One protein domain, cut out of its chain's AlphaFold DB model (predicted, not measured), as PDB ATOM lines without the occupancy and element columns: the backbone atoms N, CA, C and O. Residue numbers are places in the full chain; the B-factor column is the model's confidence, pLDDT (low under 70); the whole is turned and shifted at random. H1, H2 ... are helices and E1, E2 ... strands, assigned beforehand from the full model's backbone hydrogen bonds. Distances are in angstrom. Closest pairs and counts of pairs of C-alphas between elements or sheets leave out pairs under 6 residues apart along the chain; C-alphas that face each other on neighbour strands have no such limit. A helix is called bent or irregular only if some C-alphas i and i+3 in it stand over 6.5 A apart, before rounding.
ATOM      1  N   ILE A   3     -30.931 -43.838 -52.465       90.06
ATOM      2  CA  ILE A   3     -29.758 -44.122 -51.632       90.06
ATOM      3  C   ILE A   3     -30.190 -45.098 -50.541       90.06
ATOM      4  O   ILE A   3     -31.197 -44.869 -49.878       90.06
ATOM      5  N   TYR A   4     -29.417 -46.162 -50.342       88.69
ATOM      6  CA  TYR A   4     -29.658 -47.149 -49.291       88.69
ATOM      7  C   TYR A   4     -28.700 -46.916 -48.127       88.69
ATOM      8  O   TYR A   4     -27.504 -46.683 -48.338       88.69
ATOM      9  N   LYS A   5     -29.221 -46.967 -46.902       87.56
ATOM     10  CA  LYS A   5     -28.462 -46.739 -45.674       87.56
ATOM     11  C   LYS A   5     -28.710 -47.829 -44.652       87.56
ATOM     12  O   LYS A   5     -29.852 -48.129 -44.348       87.56
ATOM     13  N   SER A   6     -27.616 -48.363 -44.113       80.56
ATOM     14  CA  SER A   6     -27.654 -49.376 -43.065       80.56
ATOM     15  C   SER A   6     -28.205 -48.799 -41.765       80.56
ATOM     16  O   SER A   6     -27.734 -47.737 -41.343       80.56
ATOM     17  N   ILE A   7     -29.138 -49.496 -41.104       73.75
ATOM     18  CA  ILE A   7     -29.563 -49.118 -39.742       73.75
ATOM     19  C   ILE A   7     -28.607 -49.590 -38.646       73.75
ATOM     20  O   ILE A   7     -28.724 -49.171 -37.498       73.75
ATOM     21  N   LYS A   8     -27.658 -50.470 -38.983       69.56
ATOM     22  CA  LYS A   8     -26.732 -51.077 -38.015       69.56
ATOM     23  C   LYS A   8     -25.535 -50.192 -37.673       69.56
ATOM     24  O   LYS A   8     -24.821 -50.492 -36.722       69.56
ATOM     25  N   ASP A   9     -25.308 -49.132 -38.440       67.69
ATOM     26  CA  ASP A   9     -24.167 -48.244 -38.245       67.69
ATOM     27  C   ASP A   9     -24.568 -47.024 -37.413       67.69
ATOM     28  O   ASP A   9     -25.442 -46.249 -37.801       67.69
ATOM     29  N   GLU A  10     -23.887 -46.812 -36.285       68.00
ATOM     30  CA  GLU A  10     -24.244 -45.759 -35.323       68.00
ATOM     31  C   GLU A  10     -24.141 -44.339 -35.893       68.00
ATOM     32  O   GLU A  10     -24.865 -43.448 -35.456       68.00
ATOM     33  N   LYS A  11     -23.233 -44.079 -36.840       80.25
ATOM     34  CA  LYS A  11     -23.034 -42.743 -37.423       80.25
ATOM     35  C   LYS A  11     -22.810 -42.843 -38.915       80.25
ATOM     36  O   LYS A  11     -21.853 -43.463 -39.371       80.25
ATOM     37  N   GLN A  12     -23.659 -42.164 -39.669       86.56
ATOM     38  CA  GLN A  12     -23.683 -42.244 -41.120       86.56
ATOM     39  C   GLN A  12     -23.812 -40.851 -41.740       86.56
ATOM     40  O   GLN A  12     -24.212 -39.881 -41.093       86.56
ATOM     41  N   ASN A  13     -23.441 -40.756 -43.017       89.44
ATOM     42  CA  ASN A  13     -23.575 -39.537 -43.812       89.44
ATOM     43  C   ASN A  13     -24.419 -39.817 -45.056       89.44
ATOM     44  O   ASN A  13     -24.113 -40.737 -45.814       89.44
ATOM     45  N   ILE A  14     -25.444 -39.012 -45.299       90.88
ATOM     46  CA  ILE A  14     -26.134 -38.909 -46.586       90.88
ATOM     47  C   ILE A  14     -25.514 -37.737 -47.339       90.88
ATOM     48  O   ILE A  14     -25.346 -36.664 -46.767       90.88
ATOM     49  N   ILE A  15     -25.182 -37.952 -48.609       92.94
ATOM     50  CA  ILE A  15     -24.788 -36.899 -49.544       92.94
ATOM     51  C   ILE A  15     -25.754 -37.004 -50.721       92.94
ATOM     52  O   ILE A  15     -25.847 -38.059 -51.352       92.94
ATOM     53  N   LEU A  16     -26.514 -35.942 -50.962       92.81
ATOM     54  CA  LEU A  16     -27.481 -35.849 -52.045       92.81
ATOM     55  C   LEU A  16     -26.783 -35.471 -53.363       92.81
ATOM     56  O   LEU A  16     -25.713 -34.859 -53.336       92.81
ATOM     57  N   PRO A  17     -27.386 -35.772 -54.529       91.81
ATOM     58  CA  PRO A  17     -26.844 -35.371 -55.832       91.81
ATOM     59  C   PRO A  17     -26.648 -33.857 -56.000       91.81
ATOM     60  O   PRO A  17     -25.786 -33.434 -56.763       91.81
ATOM     61  N   SER A  18     -27.422 -33.047 -55.275       91.25
ATOM     62  CA  SER A  18     -27.278 -31.587 -55.189       91.25
ATOM     63  C   SER A  18     -25.996 -31.132 -54.478       91.25
ATOM     64  O   SER A  18     -25.649 -29.956 -54.534       91.25
ATOM     65  N   GLY A  19     -25.293 -32.041 -53.794       92.12
ATOM     66  CA  GLY A  19     -24.148 -31.739 -52.935       92.12
ATOM     67  C   GLY A  19     -24.526 -31.413 -51.488       92.12
ATOM     68  O   GLY A  19     -23.637 -31.255 -50.648       92.12
ATOM     69  N   HIS A  20     -25.819 -31.346 -51.156       94.81
ATOM     70  CA  HIS A  20     -26.245 -31.243 -49.765       94.81
ATOM     71  C   HIS A  20     -25.942 -32.526 -48.990       94.81
ATOM     72  O   HIS A  20     -25.901 -33.624 -49.545       94.81
ATOM     73  N   TYR A  21     -25.718 -32.395 -47.689       93.94
ATOM     74  CA  TYR A  21     -25.339 -33.491 -46.819       93.94
ATOM     75  C   TYR A  21     -26.119 -33.471 -45.509       93.94
ATOM     76  O   TYR A  21     -26.502 -32.421 -44.995       93.94
ATOM     77  N   CYS A  22     -26.273 -34.659 -44.934       93.00
ATOM     78  CA  CYS A  22     -26.779 -34.874 -43.590       93.00
ATOM     79  C   CYS A  22     -25.914 -35.918 -42.886       93.00
ATOM     80  O   CYS A  22     -25.792 -37.055 -43.343       93.00
ATOM     81  N   ARG A  23     -25.313 -35.532 -41.762       92.12
ATOM     82  CA  ARG A  23     -24.705 -36.442 -40.797       92.12
ATOM     83  C   ARG A  23     -25.743 -36.759 -39.737       92.12
ATOM     84  O   ARG A  23     -26.276 -35.842 -39.112       92.12
ATOM     85  N   TYR A  24     -25.983 -38.036 -39.506       90.75
ATOM     86  CA  TYR A  24     -27.009 -38.498 -38.583       90.75
ATOM     87  C   TYR A  24     -26.518 -39.688 -37.761       90.75
ATOM     88  O   TYR A  24     -25.503 -40.319 -38.080       90.75
ATOM     89  N   GLN A  25     -27.246 -39.956 -36.687       88.81
ATOM     90  CA  GLN A  25     -27.103 -41.126 -35.839       88.81
ATOM     91  C   GLN A  25     -28.448 -41.835 -35.739       88.81
ATOM     92  O   GLN A  25     -29.488 -41.182 -35.671       88.81
ATOM     93  N   LEU A  26     -28.409 -43.163 -35.753       88.12
ATOM     94  CA  LEU A  26     -29.580 -44.003 -35.550       88.12
ATOM     95  C   LEU A  26     -29.547 -44.560 -34.131       88.12
ATOM     96  O   LEU A  26     -28.542 -45.135 -33.712       88.12
ATOM     97  N   ILE A  27     -30.631 -44.357 -33.390       86.88
ATOM     98  CA  ILE A  27     -30.797 -44.845 -32.024       86.88
ATOM     99  C   ILE A  27     -31.959 -45.843 -32.035       86.88
ATOM    100  O   ILE A  27     -33.103 -45.440 -32.254       86.88
ATOM    101  N   PRO A  28     -31.701 -47.146 -31.843       83.75
ATOM    102  CA  PRO A  28     -32.773 -48.127 -31.761       83.75
ATOM    103  C   PRO A  28     -33.608 -47.891 -30.497       83.75
ATOM    104  O   PRO A  28     -33.069 -47.825 -29.390       83.75
ATOM    105  N   VAL A  29     -34.928 -47.802 -30.652       82.06
ATOM    106  CA  VAL A  29     -35.874 -47.682 -29.539       82.06
ATOM    107  C   VAL A  29     -36.327 -49.084 -29.149       82.06
ATOM    108  O   VAL A  29     -37.161 -49.711 -29.804       82.06
ATOM    109  N   THR A  30     -35.764 -49.594 -28.055       69.56
ATOM    110  CA  THR A  30     -35.878 -50.993 -27.602       69.56
ATOM    111  C   THR A  30     -37.300 -51.487 -27.339       69.56
ATOM    112  O   THR A  30     -37.514 -52.695 -27.306       69.56
ATOM    113  N   LEU A  31     -38.273 -50.592 -27.152       70.38
ATOM    114  CA  LEU A  31     -39.647 -50.952 -26.782       70.38
ATOM    115  C   LEU A  31     -40.639 -50.957 -27.954       70.38
ATOM    116  O   LEU A  31     -41.745 -51.463 -27.788       70.38
ATOM    117  N   SER A  32     -40.280 -50.405 -29.115       66.81
ATOM    118  CA  SER A  32     -41.249 -50.132 -30.189       66.81
ATOM    119  C   SER A  32     -40.834 -50.621 -31.577       66.81
ATOM    120  O   SER A  32     -41.539 -50.330 -32.535       66.81
ATOM    121  N   ASN A  33     -39.717 -51.353 -31.714       74.38
ATOM    122  CA  ASN A  33     -39.119 -51.714 -33.014       74.38
ATOM    123  C   ASN A  33     -38.848 -50.511 -33.941       74.38
ATOM    124  O   ASN A  33     -38.539 -50.695 -35.113       74.38
ATOM    125  N   THR A  34     -38.914 -49.293 -33.403       82.38
ATOM    126  CA  THR A  34     -38.634 -48.069 -34.146       82.38
ATOM    127  C   THR A  34     -37.172 -47.676 -33.988       82.38
ATOM    128  O   THR A  34     -36.491 -48.061 -33.031       82.38
ATOM    129  N   VAL A  35     -36.680 -46.893 -34.934       86.38
ATOM    130  CA  VAL A  35     -35.343 -46.314 -34.917       86.38
ATOM    131  C   VAL A  35     -35.479 -44.802 -34.997       86.38
ATOM    132  O   VAL A  35     -36.102 -44.267 -35.912       86.38
ATOM    133  N   GLU A  36     -34.875 -44.099 -34.048       88.94
ATOM    134  CA  GLU A  36     -34.784 -42.646 -34.079       88.94
ATOM    135  C   GLU A  36     -33.589 -42.214 -34.923       88.94
ATOM    136  O   GLU A  36     -32.438 -42.519 -34.611       88.94
ATOM    137  N   LEU A  37     -33.856 -41.459 -35.984       90.25
ATOM    138  CA  LEU A  37     -32.851 -40.753 -36.757       90.25
ATOM    139  C   LEU A  37     -32.646 -39.364 -36.163       90.25
ATOM    140  O   LEU A  37     -33.456 -38.450 -36.329       90.25
ATOM    141  N   VAL A  38     -31.510 -39.207 -35.494       90.44
ATOM    142  CA  VAL A  38     -31.055 -37.946 -34.919       90.44
ATOM    143  C   VAL A  38     -30.138 -37.255 -35.917       90.44
ATOM    144  O   VAL A  38     -29.055 -37.748 -36.242       90.44
ATOM    145  N   VAL A  39     -30.559 -36.091 -36.408       92.12
ATOM    146  CA  VAL A  39     -29.733 -35.270 -37.299       92.12
ATOM    147  C   VAL A  39     -28.668 -34.562 -36.462       92.12
ATOM    148  O   VAL A  39     -28.980 -33.757 -35.593       92.12
ATOM    149  N   LEU A  40     -27.394 -34.850 -36.727       90.88
ATOM    150  CA  LEU A  40     -26.261 -34.256 -36.009       90.88
ATOM    151  C   LEU A  40     -25.751 -32.983 -36.689       90.88
ATOM    152  O   LEU A  40     -25.244 -32.078 -36.027       90.88
ATOM    153  N   ARG A  41     -25.814 -32.940 -38.023       92.06
ATOM    154  CA  ARG A  41     -25.417 -31.787 -38.839       92.06
ATOM    155  C   ARG A  41     -26.007 -31.923 -40.232       92.06
ATOM    156  O   ARG A  41     -25.897 -32.987 -40.829       92.06
ATOM    157  N   THR A  42     -26.556 -30.851 -40.783       94.69
ATOM    158  CA  THR A  42     -27.119 -30.874 -42.136       94.69
ATOM    159  C   THR A  42     -27.059 -29.495 -42.781       94.69
ATOM    160  O   THR A  42     -27.058 -28.484 -42.078       94.69
ATOM    161  N   ASN A  43     -27.002 -29.454 -44.108       94.12
ATOM    162  CA  ASN A  43     -27.351 -28.267 -44.895       94.12
ATOM    163  C   ASN A  43     -28.558 -28.508 -45.821       94.12
ATOM    164  O   ASN A  43     -28.869 -27.639 -46.629       94.12
ATOM    165  N   ILE A  44     -29.234 -29.656 -45.692       94.50
ATOM    166  CA  ILE A  44     -30.462 -29.977 -46.431       94.50
ATOM    167  C   ILE A  44     -31.608 -29.118 -45.867       94.50
ATOM    168  O   ILE A  44     -31.871 -29.221 -44.661       94.50
ATOM    169  N   PRO A  45     -32.295 -28.302 -46.688       91.88
ATOM    170  CA  PRO A  45     -33.350 -27.398 -46.228       91.88
ATOM    171  C   PRO A  45     -34.458 -28.090 -45.425       91.88
ATOM    172  O   PRO A  45     -34.839 -27.605 -44.362       91.88
ATOM    173  N   GLU A  46     -34.917 -29.260 -45.871       91.50
ATOM    174  CA  GLU A  46     -35.996 -30.024 -45.232       91.50
ATOM    175  C   GLU A  46     -35.616 -30.559 -43.842       91.50
ATOM    176  O   GLU A  46     -36.488 -30.803 -43.013       91.50
ATOM    177  N   LEU A  47     -34.317 -30.726 -43.565       91.81
ATOM    178  CA  LEU A  47     -33.816 -31.226 -42.280       91.81
ATOM    179  C   LEU A  47     -33.280 -30.119 -41.366       91.81
ATOM    180  O   LEU A  47     -33.043 -30.375 -40.185       91.81
ATOM    181  N   ILE A  48     -33.059 -28.907 -41.885       91.50
ATOM    182  CA  ILE A  48     -32.463 -27.795 -41.130       91.50
ATOM    183  C   ILE A  48     -33.335 -27.396 -39.940       91.50
ATOM    184  O   ILE A  48     -32.808 -27.165 -38.853       91.50
ATOM    185  N   GLU A  49     -34.653 -27.350 -40.122       88.62
ATOM    186  CA  GLU A  49     -35.577 -26.942 -39.061       88.62
ATOM    187  C   GLU A  49     -35.698 -28.025 -37.980       88.62
ATOM    188  O   GLU A  49     -35.634 -27.712 -36.794       88.62
ATOM    189  N   ILE A  50     -35.731 -29.304 -38.373       87.19
ATOM    190  CA  ILE A  50     -35.695 -30.452 -37.449       87.19
ATOM    191  C   ILE A  50     -34.405 -30.424 -36.618       87.19
ATOM    192  O   ILE A  50     -34.443 -30.538 -35.392       87.19
ATOM    193  N   TYR A  51     -33.265 -30.201 -37.280       89.50
ATOM    194  CA  TYR A  51     -31.966 -30.073 -36.624       89.50
ATOM    195  C   TYR A  51     -31.934 -28.908 -35.625       89.50
ATOM    196  O   TYR A  51     -31.499 -29.085 -34.488       89.50
ATOM    197  N   ARG A  52     -32.424 -27.725 -36.017       88.81
ATOM    198  CA  ARG A  52     -32.483 -26.535 -35.151       88.81
ATOM    199  C   ARG A  52     -33.411 -26.716 -33.956       88.81
ATOM    200  O   ARG A  52     -33.114 -26.198 -32.885       88.81
ATOM    201  N   ALA A  53     -34.503 -27.451 -34.136       89.12
ATOM    202  CA  ALA A  53     -35.445 -27.776 -33.076       89.12
ATOM    203  C   ALA A  53     -34.942 -28.888 -32.136       89.12
ATOM    204  O   ALA A  53     -35.580 -29.146 -31.117       89.12
ATOM    205  N   GLY A  54     -33.829 -29.560 -32.462       84.88
ATOM    206  CA  GLY A  54     -33.349 -30.723 -31.713       84.88
ATOM    207  C   GLY A  54     -34.293 -31.925 -31.803       84.88
ATOM    208  O   GLY A  54     -34.320 -32.752 -30.894       84.88
ATOM    209  N   GLN A  55     -35.094 -32.002 -32.867       87.38
ATOM    210  CA  GLN A  55     -36.053 -33.078 -33.090       87.38
ATOM    211  C   GLN A  55     -35.411 -34.248 -33.845       87.38
ATOM    212  O   GLN A  55     -34.425 -34.089 -34.570       87.38
ATOM    213  N   SER A  56     -35.984 -35.437 -33.673       87.69
ATOM    214  CA  SER A  56     -35.606 -36.660 -34.379       87.69
ATOM    215  C   SER A  56     -36.695 -37.080 -35.365       87.69
ATOM    216  O   SER A  56     -37.855 -36.673 -35.267       87.69
ATOM    217  N   ILE A  57     -36.307 -37.890 -36.347       89.00
ATOM    218  CA  ILE A  57     -37.233 -38.544 -37.272       89.00
ATOM    219  C   ILE A  57     -37.406 -39.985 -36.807       89.00
ATOM    220  O   ILE A  57     -36.425 -40.707 -36.662       89.00
ATOM    221  N   TYR A  58     -38.647 -40.409 -36.601       88.38
ATOM    222  CA  TYR A  58     -38.965 -41.783 -36.231       88.38
ATOM    223  C   TYR A  58     -39.130 -42.636 -37.486       88.38
ATOM    224  O   TYR A  58     -39.956 -42.332 -38.345       88.38
ATOM    225  N   LEU A  59     -38.328 -43.693 -37.583       86.12
ATOM    226  CA  LEU A  59     -38.438 -44.737 -38.594       86.12
ATOM    227  C   LEU A  59     -39.101 -45.941 -37.923       86.12
ATOM    228  O   LEU A  59     -38.608 -46.437 -36.911       86.12
ATOM    229  N   ASN A  60     -40.240 -46.369 -38.442       75.56
ATOM    230  CA  ASN A  60     -41.063 -47.420 -37.860       75.56
ATOM    231  C   ASN A  60     -40.556 -48.819 -38.221       75.56
ATOM    232  O   ASN A  60     -40.741 -49.741 -37.431       75.56
ATOM    233  N   GLU A  61     -39.936 -48.989 -39.396       70.81
ATOM    234  CA  GLU A  61     -39.631 -50.316 -39.944       70.81
ATOM    235  C   GLU A  61     -38.344 -50.367 -40.787       70.81
ATOM    236  O   GLU A  61     -37.850 -49.363 -41.305       70.81
ATOM    237  N   PHE A  62     -37.822 -51.581 -40.987       71.62
ATOM    238  CA  PHE A  62     -36.822 -51.855 -42.022       71.62
ATOM    239  C   PHE A  62     -37.432 -51.592 -43.405       71.62
ATOM    240  O   PHE A  62     -38.494 -52.118 -43.731       71.62
ATOM    241  N   GLY A  63     -36.745 -50.822 -44.244       77.69
ATOM    242  CA  GLY A  63     -37.239 -50.397 -45.554       77.69
ATOM    243  C   GLY A  63     -37.959 -49.050 -45.544       77.69
ATOM    244  O   GLY A  63     -38.345 -48.572 -46.619       77.69
ATOM    245  N   ASP A  64     -38.096 -48.407 -44.378       87.50
ATOM    246  CA  ASP A  64     -38.625 -47.051 -44.300       87.50
ATOM    247  C   ASP A  64     -37.770 -46.068 -45.087       87.50
ATOM    248  O   ASP A  64     -36.570 -46.256 -45.317       87.50
ATOM    249  N   SER A  65     -38.413 -44.992 -45.535       90.06
ATOM    250  CA  SER A  65     -37.743 -44.033 -46.393       90.06
ATOM    251  C   SER A  65     -38.175 -42.600 -46.174       90.06
ATOM    252  O   SER A  65     -39.343 -42.322 -45.922       90.06
ATOM    253  N   ILE A  66     -37.222 -41.694 -46.365       91.00
ATOM    254  CA  ILE A  66     -37.450 -40.250 -46.401       91.00
ATOM    255  C   ILE A  66     -37.160 -39.727 -47.807       91.00
ATOM    256  O   ILE A  66     -36.270 -40.228 -48.500       91.00
ATOM    257  N   LEU A  67     -37.917 -38.723 -48.242       92.31
ATOM    258  CA  LEU A  67     -37.708 -38.052 -49.522       92.31
ATOM    259  C   LEU A  67     -37.092 -36.678 -49.263       92.31
ATOM    260  O   LEU A  67     -37.704 -35.857 -48.587       92.31
ATOM    261  N   LEU A  68     -35.895 -36.444 -49.796       91.44
ATOM    262  CA  LEU A  68     -35.156 -35.188 -49.655       91.44
ATOM    263  C   LEU A  68     -34.730 -34.729 -51.045       91.44
ATOM    264  O   LEU A  68     -34.038 -35.471 -51.746       91.44
ATOM    265  N   GLU A  69     -35.178 -33.554 -51.478       90.50
ATOM    266  CA  GLU A  69     -34.867 -32.989 -52.799       90.50
ATOM    267  C   GLU A  69     -35.136 -33.961 -53.966       90.50
ATOM    268  O   GLU A  69     -34.357 -34.085 -54.912       90.50
ATOM    269  N   GLY A  70     -36.216 -34.747 -53.874       90.69
ATOM    270  CA  GLY A  70     -36.557 -35.775 -54.868       90.69
ATOM    271  C   GLY A  70     -35.661 -37.025 -54.849       90.69
ATOM    272  O   GLY A  70     -35.837 -37.932 -55.669       90.69
ATOM    273  N   THR A  71     -34.715 -37.118 -53.912       92.50
ATOM    274  CA  THR A  71     -33.907 -38.315 -53.650       92.50
ATOM    275  C   THR A  71     -34.538 -39.129 -52.529       92.50
ATOM    276  O   THR A  71     -34.746 -38.635 -51.422       92.50
ATOM    277  N   LYS A  72     -34.838 -40.399 -52.810       94.06
ATOM    278  CA  LYS A  72     -35.395 -41.328 -51.823       94.06
ATOM    279  C   LYS A  72     -34.258 -41.961 -51.026       94.06
ATOM    280  O   LYS A  72     -33.404 -42.629 -51.607       94.06
ATOM    281  N   ILE A  73     -34.240 -41.773 -49.715       91.94
ATOM    282  CA  ILE A  73     -33.292 -42.430 -48.812       91.94
ATOM    283  C   ILE A  73     -34.025 -43.576 -48.128       91.94
ATOM    284  O   ILE A  73     -35.003 -43.319 -47.441       91.94
ATOM    285  N   VAL A  74     -33.581 -44.812 -48.339       91.12
ATOM    286  CA  VAL A  74     -34.169 -46.030 -47.760       91.12
ATOM    287  C   VAL A  74     -33.248 -46.561 -46.666       91.12
ATOM    288  O   VAL A  74     -32.046 -46.713 -46.900       91.12
ATOM    289  N   PHE A  75     -33.803 -46.850 -45.493       87.50
ATOM    290  CA  PHE A  75     -33.078 -47.349 -44.329       87.50
ATOM    291  C   PHE A  75     -33.298 -48.858 -44.171       87.50
ATOM    292  O   PHE A  75     -34.417 -49.296 -43.926       87.50
ATOM    293  N   ASN A  76     -32.222 -49.634 -44.333       80.44
ATOM    294  CA  ASN A  76     -32.185 -51.099 -44.296       80.44
ATOM    295  C   ASN A  76     -31.187 -51.577 -43.242       80.44
ATOM    296  O   ASN A  76     -29.975 -51.500 -43.504       80.44
TER     297      ASN A  76
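Overview. This is residues 3 to 76 of the 76 residues of an uncharacterized protein of Limosilactobacillus fermentum (UniProt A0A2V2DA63). Look for a small, loose barrel of seven strands: a strongly twisted sheet, E2 E3 E4 E5, bends round toward a smaller sheet, E1 E7 E6, and the ring is left only loosely closed where E1 comes near E2 and E5 comes near E6. The one named helix, H1, packs across E4. The 74 printed residues hold, along the chain, E1 E2 E3 E4 H1 E5 E6 E7; the larger sheet is antiparallel in the order E2 E3 E4 E5, the smaller is mixed in the order E1 E7 E6, and the class is mostly strand. The whole is compact, with a radius of gyration of the C-alphas of 11.5 A and spans of 35 by 25 by 18 A.

Along the chain. Start in the larger sheet with E3, residues 21 to 29, which runs 24.7 A from C-alpha 21 at (-25.339, -33.491, -46.819). E4, residues 34 to 42, measures 22.2 A. E2 is residues 11 to 15, 13.6 A, and E5 is residues 56 to 59, 9.5 A. H1, residues 45 to 53, is 13.3 A long and only just irregular: C-alphas 46 and 49 are 6.9 A apart. In the smaller sheet, find E1 at residues 3 to 5, 6.6 A, beginning at C-alpha 3 at (-29.758, -44.122, -51.632). E6 is residues 65 to 68, 9.8 A; E7, residues 71 to 75, runs 13.0 A to C-alpha 75 at (-33.078, -47.349, -44.329).

Arrangement. E2 E3 E4 form a meander, each strand the antiparallel neighbour of the one before; E2 and E3 are a hairpin, and so are E3 and E4. Look at N 14 and O 22, 2.8 A, between E2 and E3, and at N 27 and O 36, 2.9 A, between E3 and E4. E5 is antiparallel to E4, with N 37 and O 57 at 2.8 A. H1 is on this sheet at a height of 7.9 A, over E4 and across the strands at 73 degrees on the local plane; the closest C-alphas of H1 and E4 are those of Tyr 51 and Val 39, 5.7 A. In H1, 3 of 5 O i to N i+4 pairs are within hydrogen-bond range. In the smaller sheet E7 is parallel to E1, with N 5 and O 74 at 2.8 A, and forms an antiparallel hairpin with E6, with N 73 and O 66 at 2.8 A. Between the sheets, the closest C-alphas of E1 and E2 are those of Lys 5 and Gln 12, 8.0 A, and those of E5 and E6 are Leu 59 and Ser 65, 7.9 A. E3 and E7 are apart.

Size, cuts and confidence. The two C-alphas farthest apart, those of Ser 18 and Leu 31, are 36.5 A from each other. The printed part has no cut, and its links are tight. Mean pLDDT of the printed part is 86.6; look for values under 70 at residues 8 to 10, 30 and 32.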